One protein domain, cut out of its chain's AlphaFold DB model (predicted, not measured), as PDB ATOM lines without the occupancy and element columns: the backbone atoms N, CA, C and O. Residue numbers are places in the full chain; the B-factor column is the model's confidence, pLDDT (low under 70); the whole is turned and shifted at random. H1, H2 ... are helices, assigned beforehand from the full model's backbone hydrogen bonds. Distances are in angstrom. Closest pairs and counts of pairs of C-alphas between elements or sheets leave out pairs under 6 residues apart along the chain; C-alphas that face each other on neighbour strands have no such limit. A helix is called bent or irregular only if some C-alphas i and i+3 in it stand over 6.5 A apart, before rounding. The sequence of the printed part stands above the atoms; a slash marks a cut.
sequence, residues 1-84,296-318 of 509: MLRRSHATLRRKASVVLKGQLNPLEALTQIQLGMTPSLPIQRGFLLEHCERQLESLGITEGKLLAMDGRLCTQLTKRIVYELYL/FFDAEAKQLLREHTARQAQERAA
ATOM      1  N   MET A   1     120.973 107.909 112.420       42.49
ATOM      2  CA  MET A   1     122.293 107.811 111.741       42.49
ATOM      3  C   MET A   1     123.497 107.813 112.699       42.49
ATOM      4  O   MET A   1     124.454 107.107 112.409       42.49
ATOM      5  N   LEU A   2     123.457 108.524 113.837       39.88
ATOM      6  CA  LEU A   2     124.606 108.774 114.739       39.88
ATOM      7  C   LEU A   2     125.421 107.560 115.251       39.88
ATOM      8  O   LEU A   2     126.576 107.741 115.615       39.88
ATOM      9  N   ARG A   3     124.902 106.320 115.258       39.64
ATOM     10  CA  ARG A   3     125.692 105.147 115.702       39.64
ATOM     11  C   ARG A   3     126.809 104.726 114.724       39.64
ATOM     12  O   ARG A   3     127.794 104.143 115.162       39.64
ATOM     13  N   ARG A   4     126.711 105.033 113.418       36.45
ATOM     14  CA  ARG A   4     127.719 104.598 112.415       36.45
ATOM     15  C   ARG A   4     129.019 105.422 112.413       36.45
ATOM     16  O   ARG A   4     130.040 104.926 111.936       36.45
ATOM     17  N   SER A   5     129.017 106.643 112.952       41.29
ATOM     18  CA  SER A   5     130.209 107.508 113.010       41.29
ATOM     19  C   SER A   5     131.217 107.075 114.082       41.29
ATOM     20  O   SER A   5     132.415 107.093 113.822       41.29
ATOM     21  N   HIS A   6     130.764 106.607 115.251       36.47
ATOM     22  CA  HIS A   6     131.671 106.140 116.313       36.47
ATOM     23  C   HIS A   6     132.473 104.896 115.892       36.47
ATOM     24  O   HIS A   6     133.693 104.862 116.048       36.47
ATOM     25  N   ALA A   7     131.815 103.907 115.274       40.32
ATOM     26  CA  ALA A   7     132.474 102.689 114.793       40.32
ATOM     27  C   ALA A   7     133.543 102.967 113.716       40.32
ATOM     28  O   ALA A   7     134.596 102.327 113.691       40.32
ATOM     29  N   THR A   8     133.309 103.953 112.842       39.56
ATOM     30  CA  THR A   8     134.248 104.311 111.766       39.56
ATOM     31  C   THR A   8     135.398 105.217 112.220       39.56
ATOM     32  O   THR A   8     136.462 105.159 111.603       39.56
ATOM     33  N   LEU A   9     135.255 105.973 113.319       38.44
ATOM     34  CA  LEU A   9     136.392 106.650 113.966       38.44
ATOM     35  C   LEU A   9     137.278 105.673 114.759       38.44
ATOM     36  O   LEU A   9     138.494 105.693 114.559       38.44
ATOM     37  N   ARG A  10     136.703 104.762 115.568       41.67
ATOM     38  CA  ARG A  10     137.478 103.749 116.331       41.67
ATOM     39  C   ARG A  10     138.447 102.960 115.434       41.67
ATOM     40  O   ARG A  10     139.601 102.746 115.804       41.67
ATOM     41  N   ARG A  11     138.030 102.599 114.210       41.30
ATOM     42  CA  ARG A  11     138.885 101.896 113.229       41.30
ATOM     43  C   ARG A  11     140.073 102.721 112.689       41.30
ATOM     44  O   ARG A  11     140.972 102.122 112.110       41.30
ATOM     45  N   LYS A  12     140.119 104.049 112.875       38.60
ATOM     46  CA  LYS A  12     141.249 104.912 112.456       38.60
ATOM     47  C   LYS A  12     142.181 105.323 113.603       38.60
ATOM     48  O   LYS A  12     143.368 105.500 113.352       38.60
ATOM     49  N   ALA A  13     141.690 105.399 114.842       38.73
ATOM     50  CA  ALA A  13     142.538 105.582 116.029       38.73
ATOM     51  C   ALA A  13     143.365 104.321 116.372       38.73
ATOM     52  O   ALA A  13     144.489 104.421 116.858       38.73
ATOM     53  N   SER A  14     142.855 103.132 116.017       39.39
ATOM     54  CA  SER A  14     143.465 101.801 116.223       39.39
ATOM     55  C   SER A  14     144.865 101.574 115.595       39.39
ATOM     56  O   SER A  14     145.358 100.444 115.616       39.39
ATOM     57  N   VAL A  15     145.505 102.592 115.015       42.96
ATOM     58  CA  VAL A  15     146.879 102.527 114.475       42.96
ATOM     59  C   VAL A  15     147.935 102.777 115.572       42.96
ATOM     60  O   VAL A  15     149.111 102.472 115.382       42.96
ATOM     61  N   VAL A  16     147.535 103.267 116.753       42.38
ATOM     62  CA  VAL A  16     148.422 103.381 117.924       42.38
ATOM     63  C   VAL A  16     148.656 101.999 118.553       42.38
ATOM     64  O   VAL A  16     147.833 101.528 119.326       42.38
ATOM     65  N   LEU A  17     149.779 101.365 118.192       46.65
ATOM     66  CA  LEU A  17     150.473 100.268 118.902       46.65
ATOM     67  C   LEU A  17     149.590  99.323 119.750       46.65
ATOM     68  O   LEU A  17     149.674  99.313 120.978       46.65
ATOM     69  N   LYS A  18     148.804  98.465 119.090       45.20
ATOM     70  CA  LYS A  18     148.118  97.344 119.753       45.20
ATOM     71  C   LYS A  18     149.119  96.381 120.408       45.20
ATOM     72  O   LYS A  18     149.992  95.859 119.719       45.20
ATOM     73  N   GLY A  19     148.914  96.080 121.694       53.68
ATOM     74  CA  GLY A  19     149.508  94.922 122.377       53.68
ATOM     75  C   GLY A  19     150.980  95.041 122.799       53.68
ATOM     76  O   GLY A  19     151.798  94.232 122.367       53.68
ATOM     77  N   GLN A  20     151.320  96.005 123.667       70.71
ATOM     78  CA  GLN A  20     152.643  96.067 124.332       70.71
ATOM     79  C   GLN A  20     152.630  96.384 125.841       70.71
ATOM     80  O   GLN A  20     153.698  96.392 126.450       70.71
ATOM     81  N   LEU A  21     151.473  96.674 126.445       86.04
ATOM     82  CA  LEU A  21     151.387  96.941 127.883       86.04
ATOM     83  C   LEU A  21     149.994  96.588 128.418       86.04
ATOM     84  O   LEU A  21     149.024  97.272 128.098       86.04
ATOM     85  N   ASN A  22     149.900  95.548 129.243       88.69
ATOM     86  CA  ASN A  22     148.702  95.238 130.028       88.69
ATOM     87  C   ASN A  22     148.760  95.891 131.436       88.69
ATOM     88  O   ASN A  22     149.834  96.323 131.860       88.69
ATOM     89  N   PRO A  23     147.648  95.974 132.194       90.88
ATOM     90  CA  PRO A  23     147.616  96.597 133.526       90.88
ATOM     91  C   PRO A  23     148.646  96.073 134.544       90.88
ATOM     92  O   PRO A  23     149.193  96.863 135.313       90.88
ATOM     93  N   LEU A  24     148.960  94.773 134.540       91.36
ATOM     94  CA  LEU A  24     149.957  94.184 135.445       91.36
ATOM     95  C   LEU A  24     151.395  94.518 135.011       91.36
ATOM     96  O   LEU A  24     152.258  94.767 135.853       91.36
ATOM     97  N   GLU A  25     151.658  94.577 133.705       91.58
ATOM     98  CA  GLU A  25     152.933  95.064 133.158       91.58
ATOM     99  C   GLU A  25     153.117  96.564 133.422       91.58
ATOM    100  O   GLU A  25     154.216  96.987 133.778       91.58
ATOM    101  N   ALA A  26     152.047  97.359 133.311       92.25
ATOM    102  CA  ALA A  26     152.050  98.781 133.640       92.25
ATOM    103  C   ALA A  26     152.400  99.004 135.118       92.25
ATOM    104  O   ALA A  26     153.315  99.775 135.411       92.25
ATOM    105  N   LEU A  27     151.752  98.270 136.034       92.17
ATOM    106  CA  LEU A  27     152.080  98.285 137.464       92.17
ATOM    107  C   LEU A  27     153.545  97.905 137.698       92.17
ATOM    108  O   LEU A  27     154.258  98.613 138.403       92.17
ATOM    109  N   THR A  28     154.010  96.821 137.071       91.93
ATOM    110  CA  THR A  28     155.392  96.339 137.219       91.93
ATOM    111  C   THR A  28     156.409  97.379 136.736       91.93
ATOM    112  O   THR A  28     157.419  97.605 137.396       91.93
ATOM    113  N   GLN A  29     156.147  98.064 135.617       91.92
ATOM    114  CA  GLN A  29     157.019  99.140 135.133       91.92
ATOM    115  C   GLN A  29     157.007 100.352 136.073       91.92
ATOM    116  O   GLN A  29     158.078 100.850 136.413       91.92
ATOM    117  N   ILE A  30     155.833 100.770 136.561       89.76
ATOM    118  CA  ILE A  30     155.689 101.871 137.527       89.76
ATOM    119  C   ILE A  30     156.438 101.571 138.835       89.76
ATOM    120  O   ILE A  30     157.203 102.417 139.298       89.76
ATOM    121  N   GLN A  31     156.285 100.363 139.391       88.01
ATOM    122  CA  GLN A  31     156.977  99.912 140.608       88.01
ATOM    123  C   GLN A  31     158.506  99.844 140.433       88.01
ATOM    124  O   GLN A  31     159.246 100.052 141.391       88.01
ATOM    125  N   LEU A  32     158.991  99.611 139.208       89.77
ATOM    126  CA  LEU A  32     160.416  99.649 138.849       89.77
ATOM    127  C   LEU A  32     160.909 101.054 138.436       89.77
ATOM    128  O   LEU A  32     162.026 101.191 137.938       89.77
ATOM    129  N   GLY A  33     160.091 102.101 138.598       88.68
ATOM    130  CA  GLY A  33     160.423 103.480 138.217       88.68
ATOM    131  C   GLY A  33     160.500 103.731 136.703       88.68
ATOM    132  O   GLY A  33     160.908 104.810 136.272       88.68
ATOM    133  N   MET A  34     160.107 102.757 135.879       89.95
ATOM    134  CA  MET A  34     160.116 102.862 134.422       89.95
ATOM    135  C   MET A  34     158.868 103.591 133.915       89.95
ATOM    136  O   MET A  34     157.740 103.296 134.301       89.95
ATOM    137  N   THR A  35     159.075 104.541 133.004       87.74
ATOM    138  CA  THR A  35     158.000 105.301 132.353       87.74
ATOM    139  C   THR A  35     157.846 104.827 130.902       87.74
ATOM    140  O   THR A  35     158.782 105.014 130.120       87.74
ATOM    141  N   PRO A  36     156.697 104.242 130.500       87.49
ATOM    142  CA  PRO A  36     156.445 103.867 129.108       87.49
ATOM    143  C   PRO A  36     156.490 105.090 128.180       87.49
ATOM    144  O   PRO A  36     156.229 106.214 128.612       87.49
ATOM    145  N   SER A  37     156.759 104.897 126.885       91.24
ATOM    146  CA  SER A  37     156.717 106.014 125.929       91.24
ATOM    147  C   SER A  37     155.296 106.587 125.794       91.24
ATOM    148  O   SER A  37     154.310 105.861 125.919       91.24
ATOM    149  N   LEU A  38     155.167 107.889 125.511       92.64
ATOM    150  CA  LEU A  38     153.864 108.571 125.439       92.64
ATOM    151  C   LEU A  38     152.841 107.902 124.482       92.64
ATOM    152  O   LEU A  38     151.670 107.819 124.852       92.64
ATOM    153  N   PRO A  39     153.222 107.363 123.302       91.87
ATOM    154  CA  PRO A  39     152.309 106.560 122.483       91.87
ATOM    155  C   PRO A  39     151.805 105.289 123.184       91.87
ATOM    156  O   PRO A  39     150.624 104.973 123.063       91.87
ATOM    157  N   ILE A  40     152.661 104.596 123.944       91.50
ATOM    158  CA  ILE A  40     152.293 103.385 124.698       91.50
ATOM    159  C   ILE A  40     151.368 103.743 125.868       91.50
ATOM    160  O   ILE A  40     150.350 103.085 126.039       91.50
ATOM    161  N   GLN A  41     151.653 104.815 126.619       92.48
ATOM    162  CA  GLN A  41     150.774 105.291 127.701       92.48
ATOM    163  C   GLN A  41     149.360 105.608 127.195       92.48
ATOM    164  O   GLN A  41     148.369 105.202 127.800       92.48
ATOM    165  N   ARG A  42     149.262 106.312 126.061       93.54
ATOM    166  CA  ARG A  42     147.983 106.669 125.432       93.54
ATOM    167  C   ARG A  42     147.259 105.449 124.868       93.54
ATOM    168  O   ARG A  42     146.049 105.353 125.042       93.54
ATOM    169  N   GLY A  43     147.984 104.521 124.236       90.85
ATOM    170  CA  GLY A  43     147.439 103.242 123.775       90.85
ATOM    171  C   GLY A  43     146.858 102.431 124.933       90.85
ATOM    172  O   GLY A  43     145.681 102.095 124.904       90.85
ATOM    173  N   PHE A  44     147.644 102.228 125.995       92.61
ATOM    174  CA  PHE A  44     147.219 101.565 127.230       92.61
ATOM    175  C   PHE A  44     145.954 102.197 127.829       92.61
ATOM    176  O   PHE A  44     144.991 101.486 128.098       92.61
ATOM    177  N   LEU A  45     145.924 103.524 127.993       93.03
ATOM    178  CA  LEU A  45     144.776 104.223 128.577       93.03
ATOM    179  C   LEU A  45     143.507 104.104 127.712       93.03
ATOM    180  O   LEU A  45     142.434 103.840 128.249       93.03
ATOM    181  N   LEU A  46     143.616 104.255 126.387       90.68
ATOM    182  CA  LEU A  46     142.478 104.091 125.467       90.68
ATOM    183  C   LEU A  46     142.010 102.635 125.349       90.68
ATOM    184  O   LEU A  46     140.835 102.390 125.096       90.68
ATOM    185  N   GLU A  47     142.917 101.670 125.502       87.95
ATOM    186  CA  GLU A  47     142.602 100.249 125.388       87.95
ATOM    187  C   GLU A  47     142.008  99.687 126.693       87.95
ATOM    188  O   GLU A  47     140.973  99.018 126.664       87.95
ATOM    189  N   HIS A  48     142.638  99.955 127.840       88.58
ATOM    190  CA  HIS A  48     142.356  99.290 129.117       88.58
ATOM    191  C   HIS A  48     141.641 100.148 130.169       88.58
ATOM    192  O   HIS A  48     141.205  99.599 131.182       88.58
ATOM    193  N   CYS A  49     141.500 101.460 129.965       89.75
ATOM    194  CA  CYS A  49     141.035 102.382 131.009       89.75
ATOM    195  C   CYS A  49     139.828 103.241 130.594       89.75
ATOM    196  O   CYS A  49     139.601 104.293 131.184       89.75
ATOM    197  N   GLU A  50     139.045 102.816 129.593       88.32
ATOM    198  CA  GLU A  50     137.914 103.591 129.050       88.32
ATOM    199  C   GLU A  50     136.936 104.060 130.150       88.32
ATOM    200  O   GLU A  50     136.632 105.248 130.220       88.32
ATOM    201  N   ARG A  51     136.558 103.179 131.092       88.49
ATOM    202  CA  ARG A  51     135.640 103.506 132.206       88.49
ATOM    203  C   ARG A  51     136.223 104.556 133.176       88.49
ATOM    204  O   ARG A  51     135.494 105.416 133.661       88.49
ATOM    205  N   GLN A  52     137.534 104.521 133.437       91.96
ATOM    206  CA  GLN A  52     138.238 105.489 134.295       91.96
ATOM    207  C   GLN A  52     138.507 106.821 133.577       91.96
ATOM    208  O   GLN A  52     138.486 107.888 134.188       91.96
ATOM    209  N   LEU A  53     138.729 106.793 132.261       93.35
ATOM    210  CA  LEU A  53     138.783 108.008 131.449       93.35
ATOM    211  C   LEU A  53     137.413 108.702 131.418       93.35
ATOM    212  O   LEU A  53     137.351 109.924 131.553       93.35
ATOM    213  N   GLU A  54     136.320 107.942 131.307       92.39
ATOM    214  CA  GLU A  54     134.950 108.460 131.379       92.39
ATOM    215  C   GLU A  54     134.627 109.078 132.750       92.39
ATOM    216  O   GLU A  54     134.159 110.218 132.789       92.39
ATOM    217  N   SER A  55     134.936 108.401 133.866       91.50
ATOM    218  CA  SER A  55     134.681 108.930 135.220       91.50
ATOM    219  C   SER A  55     135.472 110.211 135.528       91.50
ATOM    220  O   SER A  55     134.956 111.120 136.177       91.50
ATOM    221  N   LEU A  56     136.691 110.339 134.992       92.39
ATOM    222  CA  LEU A  56     137.513 111.554 135.075       92.39
ATOM    223  C   LEU A  56     137.143 112.623 134.023       92.39
ATOM    224  O   LEU A  56     137.752 113.698 133.981       92.39
ATOM    225  N   GLY A  57     136.171 112.358 133.142       93.27
ATOM    226  CA  GLY A  57     135.750 113.266 132.071       93.27
ATOM    227  C   GLY A  57     136.821 113.515 130.998       93.27
ATOM    228  O   GLY A  57     136.836 114.578 130.360       93.27
ATOM    229  N   ILE A  58     137.751 112.577 130.809       93.84
ATOM    230  CA  ILE A  58     138.886 112.651 129.884       93.84
ATOM    231  C   ILE A  58     138.504 111.980 128.560       93.84
ATOM    232  O   ILE A  58     138.548 110.766 128.412       93.84
ATOM    233  N   THR A  59     138.157 112.783 127.556       93.11
ATOM    234  CA  THR A  59     137.916 112.284 126.195       93.11
ATOM    235  C   THR A  59     139.229 111.916 125.496       93.11
ATOM    236  O   THR A  59     140.282 112.480 125.802       93.11
ATOM    237  N   GLU A  60     139.162 111.054 124.475       91.96
ATOM    238  CA  GLU A  60     140.294 110.731 123.586       91.96
ATOM    239  C   GLU A  60     141.026 111.997 123.098       91.96
ATOM    240  O   GLU A  60     142.248 112.088 123.180       91.96
ATOM    241  N   GLY A  61     140.281 113.031 122.688       91.76
ATOM    242  CA  GLY A  61     140.850 114.316 122.268       91.76
ATOM    243  C   GLY A  61     141.614 115.065 123.371       91.76
ATOM    244  O   GLY A  61     142.629 115.693 123.075       91.76
ATOM    245  N   LYS A  62     141.186 114.974 124.642       93.83
ATOM    246  CA  LYS A  62     141.955 115.507 125.783       93.83
ATOM    247  C   LYS A  62     143.235 114.696 125.993       93.83
ATOM    248  O   LYS A  62     144.303 115.285 126.120       93.83
ATOM    249  N   LEU A  63     143.151 113.366 125.977       93.54
ATOM    250  CA  LEU A  63     144.295 112.470 126.185       93.54
ATOM    251  C   LEU A  63     145.362 112.602 125.078       93.54
ATOM    252  O   LEU A  63     146.560 112.618 125.360       93.54
ATOM    253  N   LEU A  64     144.946 112.781 123.822       92.51
ATOM    254  CA  LEU A  64     145.850 113.061 122.700       92.51
ATOM    255  C   LEU A  64     146.501 114.458 122.775       92.51
ATOM    256  O   LEU A  64     147.565 114.659 122.180       92.51
ATOM    257  N   ALA A  65     145.913 115.393 123.528       92.80
ATOM    258  CA  ALA A  65     146.453 116.729 123.782       92.80
ATOM    259  C   ALA A  65     147.300 116.837 125.071       92.80
ATOM    260  O   ALA A  65     148.086 117.774 125.189       92.80
ATOM    261  N   MET A  66     147.182 115.898 126.019       93.80
ATOM    262  CA  MET A  66     147.981 115.882 127.255       93.80
ATOM    263  C   MET A  66     149.480 115.727 126.975       93.80
ATOM    264  O   MET A  66     149.884 114.870 126.186       93.80
ATOM    265  N   ASP A  67     150.314 116.506 127.665       94.26
ATOM    266  CA  ASP A  67     151.765 116.325 127.622       94.26
ATOM    267  C   ASP A  67     152.216 115.012 128.297       94.26
ATOM    268  O   ASP A  67     151.441 114.310 128.953       94.26
ATOM    269  N   GLY A  68     153.495 114.667 128.124       93.02
ATOM    270  CA  GLY A  68     154.059 113.423 128.651       93.02
ATOM    271  C   GLY A  68     154.047 113.312 130.179       93.02
ATOM    272  O   GLY A  68     153.915 112.206 130.694       93.02
ATOM    273  N   ARG A  69     154.139 114.426 130.916       93.23
ATOM    274  CA  ARG A  69     154.109 114.429 132.386       93.23
ATOM    275  C   ARG A  69     152.691 114.184 132.887       93.23
ATOM    276  O   ARG A  69     152.500 113.300 133.717       93.23
ATOM    277  N   LEU A  70     151.713 114.914 132.350       94.02
ATOM    278  CA  LEU A  70     150.299 114.743 132.696       94.02
ATOM    279  C   LEU A  70     149.799 113.341 132.331       94.02
ATOM    280  O   LEU A  70     149.126 112.705 133.140       94.02
ATOM    281  N   CYS A  71     150.184 112.823 131.161       94.14
ATOM    282  CA  CYS A  71     149.859 111.454 130.765       94.14
ATOM    283  C   CYS A  71     150.505 110.420 131.706       94.14
ATOM    284  O   CYS A  71     149.820 109.504 132.150       94.14
ATOM    285  N   THR A  72     151.771 110.607 132.105       93.06
ATOM    286  CA  THR A  72     152.452 109.688 133.042       93.06
ATOM    287  C   THR A  72     151.784 109.694 134.419       93.06
ATOM    288  O   THR A  72     151.581 108.633 135.004       93.06
ATOM    289  N   GLN A  73     151.396 110.869 134.928       92.50
ATOM    290  CA  GLN A  73     150.662 110.998 136.192       92.50
ATOM    291  C   GLN A  73     149.271 110.347 136.118       92.50
ATOM    292  O   GLN A  73     148.854 109.695 137.072       92.50
ATOM    293  N   LEU A  74     148.579 110.463 134.980       94.15
ATOM    294  CA  LEU A  74     147.289 109.813 134.740       94.15
ATOM    295  C   LEU A  74     147.416 108.283 134.655       94.15
ATOM    296  O   LEU A  74     146.640 107.575 135.294       94.15
ATOM    297  N   THR A  75     148.408 107.769 133.917       93.61
ATOM    298  CA  THR A  75     148.703 106.329 133.845       93.61
ATOM    299  C   THR A  75     149.078 105.777 135.217       93.61
ATOM    300  O   THR A  75     148.510 104.763 135.610       93.61
ATOM    301  N   LYS A  76     149.953 106.458 135.980       92.45
ATOM    302  CA  LYS A  76     150.242 106.106 137.380       92.45
ATOM    303  C   LYS A  76     148.955 106.002 138.193       92.45
ATOM    304  O   LYS A  76     148.669 104.934 138.725       92.45
ATOM    305  N   ARG A  77     148.170 107.086 138.246       91.67
ATOM    306  CA  ARG A  77     146.942 107.156 139.046       91.67
ATOM    307  C   ARG A  77     145.992 106.006 138.727       91.67
ATOM    308  O   ARG A  77     145.590 105.320 139.649       91.67
ATOM    309  N   ILE A  78     145.653 105.782 137.457       93.27
ATOM    310  CA  ILE A  78     144.658 104.761 137.088       93.27
ATOM    311  C   ILE A  78     145.183 103.335 137.327       93.27
ATOM    312  O   ILE A  78     144.412 102.454 137.700       93.27
ATOM    313  N   VAL A  79     146.487 103.087 137.158       93.20
ATOM    314  CA  VAL A  79     147.075 101.776 137.479       93.20
ATOM    315  C   VAL A  79     147.078 101.520 138.988       93.20
ATOM    316  O   VAL A  79     146.758 100.408 139.399       93.20
ATOM    317  N   TYR A  80     147.372 102.531 139.811       92.58
ATOM    318  CA  TYR A  80     147.227 102.423 141.265       92.58
ATOM    319  C   TYR A  80     145.757 102.289 141.685       92.58
ATOM    320  O   TYR A  80     145.453 101.411 142.477       92.58
ATOM    321  N   GLU A  81     144.831 103.048 141.096       91.27
ATOM    322  CA  GLU A  81     143.378 102.942 141.321       91.27
ATOM    323  C   GLU A  81     142.868 101.509 141.062       91.27
ATOM    324  O   GLU A  81     142.131 100.962 141.874       91.27
ATOM    325  N   LEU A  82     143.337 100.858 139.987       91.83
ATOM    326  CA  LEU A  82     143.022  99.462 139.643       91.83
ATOM    327  C   LEU A  82     143.752  98.398 140.488       91.83
ATOM    328  O   LEU A  82     143.315  97.250 140.530       91.83
ATOM    329  N   TYR A  83     144.889  98.736 141.099       93.82
ATOM    330  CA  TYR A  83     145.674  97.835 141.956       93.82
ATOM    331  C   TYR A  83     145.209  97.897 143.418       93.82
ATOM    332  O   TYR A  83     145.168  96.884 144.107       93.82
ATOM    333  N   LEU A  84     144.830  99.085 143.886       93.05
ATOM    334  CA  LEU A  84     144.424  99.362 145.261       93.05
ATOM    335  C   LEU A  84     142.926  99.114 145.501       93.05
ATOM    336  O   LEU A  84     142.491  99.130 146.650       93.05
ATOM    337  N   PHE A 296     149.383  93.093 152.630       95.27
ATOM    338  CA  PHE A 296     148.481  91.997 152.991       95.27
ATOM    339  C   PHE A 296     147.770  91.374 151.784       95.27
ATOM    340  O   PHE A 296     147.441  90.193 151.818       95.27
ATOM    341  N   PHE A 297     147.587  92.134 150.699       96.03
ATOM    342  CA  PHE A 297     146.733  91.744 149.572       96.03
ATOM    343  C   PHE A 297     147.438  91.803 148.202       96.03
ATOM    344  O   PHE A 297     146.789  91.624 147.178       96.03
ATOM    345  N   ASP A 298     148.761  92.009 148.135       95.14
ATOM    346  CA  ASP A 298     149.506  92.212 146.874       95.14
ATOM    347  C   ASP A 298     149.286  91.102 145.826       95.14
ATOM    348  O   ASP A 298     149.069  91.383 144.645       95.14
ATOM    349  N   ALA A 299     149.321  89.837 146.254       94.72
ATOM    350  CA  ALA A 299     149.111  88.693 145.369       94.72
ATOM    351  C   ALA A 299     147.698  88.686 144.757       94.72
ATOM    352  O   ALA A 299     147.533  88.305 143.594       94.72
ATOM    353  N   GLU A 300     146.708  89.146 145.526       94.01
ATOM    354  CA  GLU A 300     145.301  89.209 145.140       94.01
ATOM    355  C   GLU A 300     144.996  90.454 144.298       94.01
ATOM    356  O   GLU A 300     144.399  90.345 143.234       94.01
ATOM    357  N   ALA A 301     145.519  91.620 144.676       94.98
ATOM    358  CA  ALA A 301     145.506  92.834 143.865       94.98
ATOM    359  C   ALA A 301     146.078  92.574 142.455       94.98
ATOM    360  O   ALA A 301     145.479  92.919 141.432       94.98
ATOM    361  N   LYS A 302     147.209  91.858 142.379       95.58
ATOM    362  CA  LYS A 302     147.798  91.400 141.110       95.58
ATOM    363  C   LYS A 302     146.942  90.355 140.389       95.58
ATOM    364  O   LYS A 302     147.056  90.248 139.169       95.58
ATOM    365  N   GLN A 303     146.096  89.599 141.089       94.57
ATOM    366  CA  GLN A 303     145.146  88.660 140.490       94.57
ATOM    367  C   GLN A 303     143.920  89.382 139.910       94.57
ATOM    368  O   GLN A 303     143.608  89.174 138.736       94.57
ATOM    369  N   LEU A 304     143.313  90.314 140.649       92.04
ATOM    370  CA  LEU A 304     142.217  91.162 140.173       92.04
ATOM    371  C   LEU A 304     142.617  91.952 138.914       92.04
ATOM    372  O   LEU A 304     141.827  92.048 137.973       92.04
ATOM    373  N   LEU A 305     143.869  92.424 138.824       91.64
ATOM    374  CA  LEU A 305     144.422  93.035 137.604       91.64
ATOM    375  C   LEU A 305     144.474  92.068 136.406       91.64
ATOM    376  O   LEU A 305     144.136  92.465 135.283       91.64
ATOM    377  N   ARG A 306     144.861  90.798 136.606       91.92
ATOM    378  CA  ARG A 306     144.831  89.770 135.539       91.92
ATOM    379  C   ARG A 306     143.399  89.505 135.090       91.92
ATOM    380  O   ARG A 306     143.131  89.466 133.892       91.92
ATOM    381  N   GLU A 307     142.469  89.384 136.030       90.95
ATOM    382  CA  GLU A 307     141.057  89.101 135.757       90.95
ATOM    383  C   GLU A 307     140.319  90.281 135.124       90.95
ATOM    384  O   GLU A 307     139.446  90.086 134.282       90.95
ATOM    385  N   HIS A 308     140.668  91.519 135.479       86.93
ATOM    386  CA  HIS A 308     140.215  92.723 134.780       86.93
ATOM    387  C   HIS A 308     140.686  92.709 133.317       86.93
ATOM    388  O   HIS A 308     139.889  92.904 132.400       86.93
ATOM    389  N   THR A 309     141.960  92.373 133.087       85.63
ATOM    390  CA  THR A 309     142.544  92.243 131.740       85.63
ATOM    391  C   THR A 309     141.860  91.138 130.923       85.63
ATOM    392  O   THR A 309     141.502  91.357 129.765       85.63
ATOM    393  N   ALA A 310     141.627  89.968 131.526       86.70
ATOM    394  CA  ALA A 310     140.961  88.835 130.886       86.70
ATOM    395  C   ALA A 310     139.495  89.143 130.538       86.70
ATOM    396  O   ALA A 310     139.073  88.900 129.405       86.70
ATOM    397  N   ARG A 311     138.738  89.752 131.465       86.30
ATOM    398  CA  ARG A 311     137.355  90.199 131.222       86.30
ATOM    399  C   ARG A 311     137.279  91.198 130.071       86.30
ATOM    400  O   ARG A 311     136.471  91.007 129.171       86.30
ATOM    401  N   GLN A 312     138.163  92.197 130.023       82.06
ATOM    402  CA  GLN A 312     138.211  93.143 128.900       82.06
ATOM    403  C   GLN A 312     138.536  92.465 127.561       82.06
ATOM    404  O   GLN A 312     137.935  92.803 126.541       82.06
ATOM    405  N   ALA A 313     139.459  91.498 127.539       81.07
ATOM    406  CA  ALA A 313     139.752  90.734 126.329       81.07
ATOM    407  C   ALA A 313     138.523  89.933 125.850       81.07
ATOM    408  O   ALA A 313     138.229  89.920 124.654       81.07
ATOM    409  N   GLN A 314     137.768  89.335 126.777       83.91
ATOM    410  CA  GLN A 314     136.533  88.601 126.492       83.91
ATOM    411  C   GLN A 314     135.390  89.522 126.020       83.91
ATOM    412  O   GLN A 314     134.756  89.218 125.010       83.91
ATOM    413  N   GLU A 315     135.168  90.667 126.680       82.73
ATOM    414  CA  GLU A 315     134.195  91.695 126.265       82.73
ATOM    415  C   GLU A 315     134.466  92.155 124.819       82.73
ATOM    416  O   GLU A 315     133.563  92.175 123.981       82.73
ATOM    417  N   ARG A 316     135.731  92.456 124.482       76.20
ATOM    418  CA  ARG A 316     136.124  92.855 123.118       76.20
ATOM    419  C   ARG A 316     135.996  91.721 122.098       76.20
ATOM    420  O   ARG A 316     135.634  91.989 120.954       76.20
ATOM    421  N   ALA A 317     136.288  90.476 122.481       78.49
ATOM    422  CA  ALA A 317     136.150  89.318 121.598       78.49
ATOM    423  C   ALA A 317     134.678  89.051 121.239       78.49
ATOM    424  O   ALA A 317     134.371  88.839 120.067       78.49
ATOM    425  N   ALA A 318     133.767  89.147 122.214       76.59
ATOM    426  CA  ALA A 318     132.327  89.033 121.984       76.59
ATOM    427  C   ALA A 318     131.819  90.120 121.018       76.59
ATOM    428  O   ALA A 318     131.190  89.807 120.008       76.59
TER     429      ALA A 318
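AT A GLANCE: This is residues 1 to 84 and 296 to 318 of the 509 residues of the protein "Exonuclease_-_putative" of Leishmania infantum (UniProt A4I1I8). A cluster of helices gathers round H6, with H3 packed on residues 68 to 75 of H6 and H2 on residues 76 to 83, and the long helix H7 lies across one side, meeting residues 82 to 84 of H6 with its residues 301 to 305 and H2 with its residues 302 to 309. H5 packs on H3 on the side away from H7, H4 is near H3, H5 and H6, and residues 1 to 12 stick out as an arm. The printed part has 107 residues, with seven named helices, H1 to H7 in that order along the chain, and no named strand: the class is all helix. It is compact, with a radius of gyration of the C-alphas of 14.3 A, and elongated, spanning 51 by 33 by 24 A.

HOW THE PARTS SIT: H1, residues 3 to 13, is apart from the six other named helices. H2, residues 23 to 31, and H3, residues 38 to 48, are close but not clearly touching; their closest C-alphas, of Pro 23 and His 48, are 7.4 A apart. H4, residues 50 to 55, is close to H3 but not clearly touching, with the closest C-alphas, of Leu 45 and Leu 53, 7.6 A apart. H5, residues 60 to 65, only just touches H3, with 3 pairs of C-alphas within 8 A, the closest those of Arg 42 and Leu 63 at 6.9 A, at a shallow tilt of 16 degrees, opposite ways. H6, residues 68 to 84, is the hub. With residues 68 to 75 alone it touches H3, closest at the C-alphas of Leu 38 and Gly 68, 5.8 A. With residues 76 to 83 alone it touches H2, closest at the C-alphas of Leu 27 and Val 79, 6.1 A. With residues 82 to 84 alone it touches H7, residues 296 to 318, closest at the C-alphas of Tyr 83 and Ala 301, 5.4 A, about perpendicular at 73 degrees. H7 touches H2 with residues 302 to 309 alone, closest at the C-alphas of Leu 24 and Leu 305, 6.1 A. The helix packing is part aligned, part crossed: 2 of 5 touching pairs are at a shallow tilt. Every O i to N i+4 pair is within hydrogen-bond range in H2, H3, H4, H5 and H6; in H1 it is 4 of 7 and in H7 18 of 19.

IN THESE COORDINATES: H1 begins at C-alpha 3 (125.692, 105.147, 115.702) and is 16.9 A long. H3 measures 15.2 A and H6 23.8 A, the latter ending at C-alpha 84 (144.424, 99.362, 145.261). H7, 35.1 A, ends at C-alpha 318 (132.327, 89.033, 121.984); it is irregular, with C-alphas 296 and 299 8.3 A apart.

THE WHOLE: The C-alphas farthest apart, of Met 1 and Phe 296, are 51.4 A apart. Residues 85 to 295 are not printed, and C-alphas 84 and 296 are 11.4 A apart across this cut. Of the links that are printed whole, none is long. The mean pLDDT of the printed part is 81.9, and residues 1 to 19 are under 70.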